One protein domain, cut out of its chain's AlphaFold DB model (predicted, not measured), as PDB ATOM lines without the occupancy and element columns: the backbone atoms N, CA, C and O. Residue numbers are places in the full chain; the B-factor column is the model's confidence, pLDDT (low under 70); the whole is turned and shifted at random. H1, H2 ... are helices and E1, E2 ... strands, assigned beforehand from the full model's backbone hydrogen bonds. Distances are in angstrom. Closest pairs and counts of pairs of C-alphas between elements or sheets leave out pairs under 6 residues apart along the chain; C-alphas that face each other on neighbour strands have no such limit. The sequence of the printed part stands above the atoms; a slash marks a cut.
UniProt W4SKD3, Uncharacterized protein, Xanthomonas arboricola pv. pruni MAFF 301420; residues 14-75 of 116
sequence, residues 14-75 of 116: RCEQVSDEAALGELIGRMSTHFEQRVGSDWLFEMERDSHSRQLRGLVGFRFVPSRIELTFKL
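Overview. This is residues 14 to 75 of the 116 residues of an uncharacterized protein of Xanthomonas arboricola pv. pruni MAFF 301420 (UniProt W4SKD3). Helix H1 rises from one end of a short ribbon of E1 and E2, with H2 packed on its first residues; E2 bends past the other end, and residues 68 to 75 stick out. Along the 62 printed residues come E1, H1, H2, E2, a mixed class. It is loose, radius of gyration of the C-alphas 15.3 A, spanning 47 by 31 by 15 A.

Arrangement. Start at E1, residues 14 to 18; its antiparallel neighbour is E2, residues 61 to 74, with N 16 and O 63 within hydrogen-bond range, 2.8 A. H1, residues 21 to 39, touches H2, residues 50 to 56, with residues 21 to 25 alone, closest at the C-alphas of Gly 25 and Leu 56, 7.1 A. H1 has 13 of 15 O i to N i+4 pairs within range, H2 1 of 3 and 2 of 4 O i to N i+3.

Along the chain. Find C-alpha 14 at (272.670, 269.323, 177.987); H1 runs 26.6 A, E2 33.5 A to C-alpha 74 at (283.806, 277.370, 154.345).

Size, cuts and confidence. The printed part has no cut or long link, and no printed residue is under 70 in pLDDT.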
ATOM      1  N   ARG A  14     273.571 268.995 176.880       98.12
ATOM      2  CA  ARG A  14     272.670 269.323 177.987       98.12
ATOM      3  C   ARG A  14     273.236 270.462 178.821       98.12
ATOM      4  O   ARG A  14     274.450 270.556 178.994       98.12
ATOM      5  N   CYS A  15     272.351 271.283 179.368       97.75
ATOM      6  CA  CYS A  15     272.702 272.225 180.420       97.75
ATOM      7  C   CYS A  15     272.454 271.570 181.778       97.75
ATOM      8  O   CYS A  15     271.390 271.004 182.015       97.75
ATOM      9  N   GLU A  16     273.434 271.663 182.663       96.75
ATOM     10  CA  GLU A  16     273.317 271.270 184.062       96.75
ATOM     11  C   GLU A  16     273.328 272.532 184.913       96.75
ATOM     12  O   GLU A  16     274.228 273.360 184.773       96.75
ATOM     13  N   GLN A  17     272.323 272.708 185.765       96.06
ATOM     14  CA  GLN A  17     272.248 273.882 186.627       96.06
ATOM     15  C   GLN A  17     273.384 273.868 187.657       96.06
ATOM     16  O   GLN A  17     273.687 272.834 188.249       96.06
ATOM     17  N   VAL A  18     273.985 275.033 187.891       95.25
ATOM     18  CA  VAL A  18     274.899 275.270 189.009       95.25
ATOM     19  C   VAL A  18     274.052 275.780 190.173       95.25
ATOM     20  O   VAL A  18     273.557 276.903 190.126       95.25
ATOM     21  N   SER A  19     273.818 274.926 191.172       88.25
ATOM     22  CA  SER A  19     272.960 275.239 192.327       88.25
ATOM     23  C   SER A  19     273.721 275.717 193.563       88.25
ATOM     24  O   SER A  19     273.108 276.259 194.474       88.25
ATOM     25  N   ASP A  20     275.032 275.487 193.612       91.75
ATOM     26  CA  ASP A  20     275.890 275.926 194.709       91.75
ATOM     27  C   ASP A  20     276.342 277.379 194.500       91.75
ATOM     28  O   ASP A  20     276.841 277.739 193.430       91.75
ATOM     29  N   GLU A  21     276.153 278.220 195.518       90.75
ATOM     30  CA  GLU A  21     276.463 279.652 195.448       90.75
ATOM     31  C   GLU A  21     277.972 279.891 195.327       90.75
ATOM     32  O   GLU A  21     278.388 280.755 194.554       90.75
ATOM     33  N   ALA A  22     278.800 279.083 196.003       92.06
ATOM     34  CA  ALA A  22     280.254 279.174 195.895       92.06
ATOM     35  C   ALA A  22     280.725 278.858 194.466       92.06
ATOM     36  O   ALA A  22     281.427 279.667 193.859       92.06
ATOM     37  N   ALA A  23     280.248 277.758 193.878       93.38
ATOM     38  CA  ALA A  23     280.526 277.397 192.489       93.38
ATOM     39  C   ALA A  23     280.027 278.453 191.485       93.38
ATOM     40  O   ALA A  23     280.679 278.712 190.468       93.38
ATOM     41  N   LEU A  24     278.883 279.090 191.756       94.88
ATOM     42  CA  LEU A  24     278.380 280.192 190.935       94.88
ATOM     43  C   LEU A  24     279.291 281.424 191.028       94.88
ATOM     44  O   LEU A  24     279.604 282.025 190.001       94.88
ATOM     45  N   GLY A  25     279.767 281.789 192.218       94.88
ATOM     46  CA  GLY A  25     280.721 282.889 192.358       94.88
ATOM     47  C   GLY A  25     282.090 282.590 191.754       94.88
ATOM     48  O   GLY A  25     282.677 283.484 191.153       94.88
ATOM     49  N   GLU A  26     282.576 281.348 191.811       93.88
ATOM     50  CA  GLU A  26     283.786 280.941 191.081       93.88
ATOM     51  C   GLU A  26     283.612 281.092 189.564       93.88
ATOM     52  O   GLU A  26     284.519 281.563 188.867       93.88
ATOM     53  N   LEU A  27     282.437 280.732 189.032       94.12
ATOM     54  CA  LEU A  27     282.110 280.927 187.621       94.12
ATOM     55  C   LEU A  27     282.159 282.413 187.241       94.12
ATOM     56  O   LEU A  27     282.812 282.760 186.253       94.12
ATOM     57  N   ILE A  28     281.519 283.281 188.029       94.44
ATOM     58  CA  ILE A  28     281.515 284.730 187.788       94.44
ATOM     59  C   ILE A  28     282.916 285.329 187.952       94.44
ATOM     60  O   ILE A  28     283.335 286.107 187.099       94.44
ATOM     61  N   GLY A  29     283.678 284.918 188.968       94.12
ATOM     62  CA  GLY A  29     285.064 285.348 189.171       94.12
ATOM     63  C   GLY A  29     285.958 285.017 187.979       94.12
ATOM     64  O   GLY A  29     286.667 285.879 187.461       94.12
ATOM     65  N   ARG A  30     285.856 283.794 187.447       93.12
ATOM     66  CA  ARG A  30     286.574 283.417 186.220       93.12
ATOM     67  C   ARG A  30     286.160 284.263 185.017       93.12
ATOM     68  O   ARG A  30     287.016 284.601 184.199       93.12
ATOM     69  N   MET A  31     284.874 284.591 184.887       93.25
ATOM     70  CA  MET A  31     284.390 285.465 183.816       93.25
ATOM     71  C   MET A  31     284.926 286.891 183.967       93.25
ATOM     72  O   MET A  31     285.430 287.425 182.979       93.25
ATOM     73  N   SER A  32     284.894 287.479 185.169       93.38
ATOM     74  CA  SER A  32     285.415 288.833 185.387       93.38
ATOM     75  C   SER A  32     286.905 288.897 185.064       93.38
ATOM     76  O   SER A  32     287.318 289.723 184.260       93.38
ATOM     77  N   THR A  33     287.715 287.956 185.566       91.81
ATOM     78  CA  THR A  33     289.151 287.914 185.244       91.81
ATOM     79  C   THR A  33     289.406 287.804 183.739       91.81
ATOM     80  O   THR A  33     290.321 288.437 183.220       91.81
ATOM     81  N   HIS A  34     288.607 287.013 183.021       90.88
ATOM     82  CA  HIS A  34     288.815 286.784 181.593       90.88
ATOM     83  C   HIS A  34     288.387 287.960 180.704       90.88
ATOM     84  O   HIS A  34     289.032 288.220 179.686       90.88
ATOM     85  N   PHE A  35     287.279 288.628 181.037       92.38
ATOM     86  CA  PHE A  35     286.678 289.649 180.175       92.38
ATOM     87  C   PHE A  35     287.063 291.079 180.557       92.38
ATOM     88  O   PHE A  35     287.286 291.880 179.653       92.38
ATOM     89  N   GLU A  36     287.223 291.397 181.841       91.81
ATOM     90  CA  GLU A  36     287.492 292.774 182.291       91.81
ATOM     91  C   GLU A  36     288.876 293.255 181.844       91.81
ATOM     92  O   GLU A  36     289.020 294.354 181.305       91.81
ATOM     93  N   GLN A  37     289.877 292.369 181.896       85.56
ATOM     94  CA  GLN A  37     291.219 292.659 181.382       85.56
ATOM     95  C   GLN A  37     291.216 292.999 179.884       85.56
ATOM     96  O   GLN A  37     292.025 293.803 179.426       85.56
ATOM     97  N   ARG A  38     290.299 292.414 179.101       85.38
ATOM     98  CA  ARG A  38     290.213 292.659 177.651       85.38
ATOM     99  C   ARG A  38     289.628 294.022 177.307       85.38
ATOM    100  O   ARG A  38     289.843 294.495 176.196       85.38
ATOM    101  N   VAL A  39     288.897 294.633 178.237       88.38
ATOM    102  CA  VAL A  39     288.297 295.964 178.073       88.38
ATOM    103  C   VAL A  39     289.032 297.041 178.878       88.38
ATOM    104  O   VAL A  39     288.586 298.183 178.907       88.38
ATOM    105  N   GLY A  40     290.174 296.702 179.494       88.69
ATOM    106  CA  GLY A  40     290.992 297.631 180.280       88.69
ATOM    107  C   GLY A  40     290.383 298.010 181.632       88.69
ATOM    108  O   GLY A  40     290.692 299.073 182.160       88.69
ATOM    109  N   SER A  41     289.489 297.173 182.160       92.00
ATOM    110  CA  SER A  41     288.847 297.354 183.459       92.00
ATOM    111  C   SER A  41     289.598 296.571 184.534       92.00
ATOM    112  O   SER A  41     289.933 295.401 184.340       92.00
ATOM    113  N   ASP A  42     289.817 297.210 185.685       89.00
ATOM    114  CA  ASP A  42     290.383 296.578 186.888       89.00
ATOM    115  C   ASP A  42     289.295 295.995 187.808       89.00
ATOM    116  O   ASP A  42     289.576 295.552 188.924       89.00
ATOM    117  N   TRP A  43     288.030 296.019 187.377       92.31
ATOM    118  CA  TRP A  43     286.940 295.451 188.159       92.31
ATOM    119  C   TRP A  43     287.069 293.925 188.233       92.31
ATOM    120  O   TRP A  43     287.296 293.244 187.235       92.31
ATOM    121  N   LEU A  44     286.893 293.376 189.433       92.62
ATOM    122  CA  LEU A  44     286.892 291.940 189.681       92.62
ATOM    123  C   LEU A  44     285.734 291.578 190.606       92.62
ATOM    124  O   LEU A  44     285.403 292.310 191.544       92.62
ATOM    125  N   PHE A  45     285.133 290.420 190.349       93.69
ATOM    126  CA  PHE A  45     284.177 289.837 191.273       93.69
ATOM    127  C   PHE A  45     284.903 289.309 192.516       93.69
ATOM    128  O   PHE A  45     285.964 288.694 192.429       93.69
ATOM    129  N   GLU A  46     284.296 289.518 193.680       93.06
ATOM    130  CA  GLU A  46     284.860 289.161 194.983       93.06
ATOM    131  C   GLU A  46     283.731 288.608 195.845       93.06
ATOM    132  O   GLU A  46     282.821 289.355 196.205       93.06
ATOM    133  N   MET A  47     283.779 287.316 196.169       90.31
ATOM    134  CA  MET A  47     282.689 286.659 196.895       90.31
ATOM    135  C   MET A  47     282.475 287.242 198.299       90.31
ATOM    136  O   MET A  47     281.341 287.421 198.731       90.31
ATOM    137  N   GLU A  48     283.563 287.601 198.983       91.62
ATOM    138  CA  GLU A  48     283.534 288.138 200.353       91.62
ATOM    139  C   GLU A  48     282.864 289.517 200.451       91.62
ATOM    140  O   GLU A  48     282.454 289.959 201.527       91.62
ATOM    141  N   ARG A  49     282.731 290.230 199.326       93.44
ATOM    142  CA  ARG A  49     282.036 291.515 199.293       93.44
ATOM    143  C   ARG A  49     280.541 291.263 199.209       93.44
ATOM    144  O   ARG A  49     280.022 290.881 198.166       93.44
ATOM    145  N   ASP A  50     279.825 291.594 200.278       93.19
ATOM    146  CA  ASP A  50     278.369 291.410 200.367       93.19
ATOM    147  C   ASP A  50     277.594 292.103 199.220       93.19
ATOM    148  O   ASP A  50     276.579 291.613 198.733       93.19
ATOM    149  N   SER A  51     278.105 293.224 198.698       92.12
ATOM    150  CA  SER A  51     277.537 293.871 197.506       92.12
ATOM    151  C   SER A  51     277.617 293.019 196.234       92.12
ATOM    152  O   SER A  51     276.795 293.203 195.341       92.12
ATOM    153  N   HIS A  52     278.616 292.141 196.124       93.12
ATOM    154  CA  HIS A  52     278.838 291.243 194.992       93.12
ATOM    155  C   HIS A  52     278.092 289.917 195.181       93.12
ATOM    156  O   HIS A  52     277.357 289.516 194.281       93.12
ATOM    157  N   SER A  53     278.186 289.276 196.350       91.81
ATOM    158  CA  SER A  53     277.466 288.018 196.616       91.81
ATOM    159  C   SER A  53     275.948 288.180 196.469       91.81
ATOM    160  O   SER A  53     275.284 287.351 195.848       91.81
ATOM    161  N   ARG A  54     275.380 289.318 196.895       92.94
ATOM    162  CA  ARG A  54     273.951 289.618 196.690       92.94
ATOM    163  C   ARG A  54     273.520 289.631 195.219       92.94
ATOM    164  O   ARG A  54     272.357 289.332 194.950       92.94
ATOM    165  N   GLN A  55     274.413 289.938 194.274       90.81
ATOM    166  CA  GLN A  55     274.100 289.921 192.838       90.81
ATOM    167  C   GLN A  55     273.873 288.496 192.319       90.81
ATOM    168  O   GLN A  55     273.080 288.308 191.398       90.81
ATOM    169  N   LEU A  56     274.491 287.485 192.947       91.44
ATOM    170  CA  LEU A  56     274.352 286.082 192.543       91.44
ATOM    171  C   LEU A  56     272.920 285.564 192.691       91.44
ATOM    172  O   LEU A  56     272.495 284.712 191.917       91.44
ATOM    173  N   ARG A  57     272.140 286.118 193.627       88.38
ATOM    174  CA  ARG A  57     270.750 285.697 193.881       88.38
ATOM    175  C   ARG A  57     269.816 285.917 192.689       88.38
ATOM    176  O   ARG A  57     268.760 285.294 192.627       88.38
ATOM    177  N   GLY A  58     270.183 286.810 191.768       89.75
ATOM    178  CA  GLY A  58     269.444 287.061 190.528       89.75
ATOM    179  C   GLY A  58     269.897 286.209 189.341       89.75
ATOM    180  O   GLY A  58     269.365 286.380 188.246       89.75
ATOM    181  N   LEU A  59     270.886 285.331 189.523       93.31
ATOM    182  CA  LEU A  59     271.520 284.580 188.446       93.31
ATOM    183  C   LEU A  59     271.173 283.093 188.521       93.31
ATOM    184  O   LEU A  59     271.117 282.492 189.590       93.31
ATOM    185  N   VAL A  60     271.007 282.480 187.350       93.94
ATOM    186  CA  VAL A  60     270.949 281.024 187.198       93.94
ATOM    187  C   VAL A  60     272.165 280.600 186.390       93.94
ATOM    188  O   VAL A  60     272.205 280.763 185.171       93.94
ATOM    189  N   GLY A  61     273.175 280.074 187.080       94.25
ATOM    190  CA  GLY A  61     274.340 279.489 186.429       94.25
ATOM    191  C   GLY A  61     274.018 278.123 185.838       94.25
ATOM    192  O   GLY A  61     273.242 277.347 186.397       94.25
ATOM    193  N   PHE A  62     274.652 277.801 184.717       96.38
ATOM    194  CA  PHE A  62     274.610 276.460 184.154       96.38
ATOM    195  C   PHE A  62     275.941 276.093 183.505       96.38
ATOM    196  O   PHE A  62     276.678 276.940 183.002       96.38
ATOM    197  N   ARG A  63     276.223 274.793 183.486       95.19
ATOM    198  CA  ARG A  63     277.318 274.177 182.751       95.19
ATOM    199  C   ARG A  63     276.750 273.484 181.525       95.19
ATOM    200  O   ARG A  63     275.925 272.581 181.643       95.19
ATOM    201  N   PHE A  64     277.208 273.880 180.344       97.00
ATOM    202  CA  PHE A  64     276.876 273.172 179.116       97.00
ATOM    203  C   PHE A  64     277.832 271.990 178.909       97.00
ATOM    204  O   PHE A  64     279.050 272.167 178.886       97.00
ATOM    205  N   VAL A  65     277.279 270.786 178.766       97.88
ATOM    206  CA  VAL A  65     278.026 269.547 178.514       97.88
ATOM    207  C   VAL A  65     277.758 269.106 177.072       97.88
ATOM    208  O   VAL A  65     276.675 268.569 176.804       97.88
ATOM    209  N   PRO A  66     278.696 269.338 176.132       97.75
ATOM    210  CA  PRO A  66     278.516 268.943 174.741       97.75
ATOM    211  C   PRO A  66     278.521 267.418 174.606       97.75
ATOM    212  O   PRO A  66     279.420 266.743 175.100       97.75
ATOM    213  N   SER A  67     277.531 266.879 173.902       98.25
ATOM    214  CA  SER A  67     277.465 265.477 173.474       98.25
ATOM    215  C   SER A  67     277.809 265.298 171.995       98.25
ATOM    216  O   SER A  67     278.215 264.215 171.581       98.25
ATOM    217  N   ARG A  68     277.667 266.359 171.191       98.19
ATOM    218  CA  ARG A  68     278.049 266.395 169.776       98.19
ATOM    219  C   ARG A  68     278.540 267.787 169.415       98.19
ATOM    220  O   ARG A  68     277.938 268.783 169.808       98.19
ATOM    221  N   ILE A  69     279.612 267.836 168.635       98.25
ATOM    222  CA  ILE A  69     280.194 269.071 168.119       98.25
ATOM    223  C   ILE A  69     280.294 268.926 166.605       98.25
ATOM    224  O   ILE A  69     280.900 267.979 166.109       98.25
ATOM    225  N   GLU A  70     279.695 269.861 165.881       98.38
ATOM    226  CA  GLU A  70     279.798 269.964 164.432       98.38
ATOM    227  C   GLU A  70     280.542 271.235 164.075       98.38
ATOM    228  O   GLU A  70     280.167 272.323 164.510       98.38
ATOM    229  N   LEU A  71     281.584 271.103 163.264       97.44
ATOM    230  CA  LEU A  71     282.369 272.234 162.799       97.44
ATOM    231  C   LEU A  71     282.205 272.359 161.290       97.44
ATOM    232  O   LEU A  71     282.417 271.392 160.560       97.44
ATOM    233  N   THR A  72     281.854 273.553 160.818       96.88
ATOM    234  CA  THR A  72     281.820 273.862 159.386       96.88
ATOM    235  C   THR A  72     282.809 274.972 159.088       96.88
ATOM    236  O   THR A  72     282.726 276.054 159.665       96.88
ATOM    237  N   PHE A  73     283.717 274.709 158.149       96.75
ATOM    238  CA  PHE A  73     284.693 275.672 157.651       96.75
ATOM    239  C   PHE A  73     284.502 275.852 156.149       96.75
ATOM    240  O   PHE A  73     284.919 275.008 155.354       96.75
ATOM    241  N   LYS A  74     283.891 276.966 155.748       96.25
ATOM    242  CA  LYS A  74     283.806 277.370 154.345       96.25
ATOM    243  C   LYS A  74     284.874 278.423 154.097       96.25
ATOM    244  O   LYS A  74     284.696 279.580 154.456       96.25
ATOM    245  N   LEU A  75     285.989 278.002 153.514       96.44
ATOM    246  CA  LEU A  75     287.206 278.803 153.364       96.44
ATOM    247  C   LEU A  75     287.665 278.858 151.899       96.44
ATOM    248  O   LEU A  75     288.852 278.970 151.619       96.44
TER     249      LEU A  75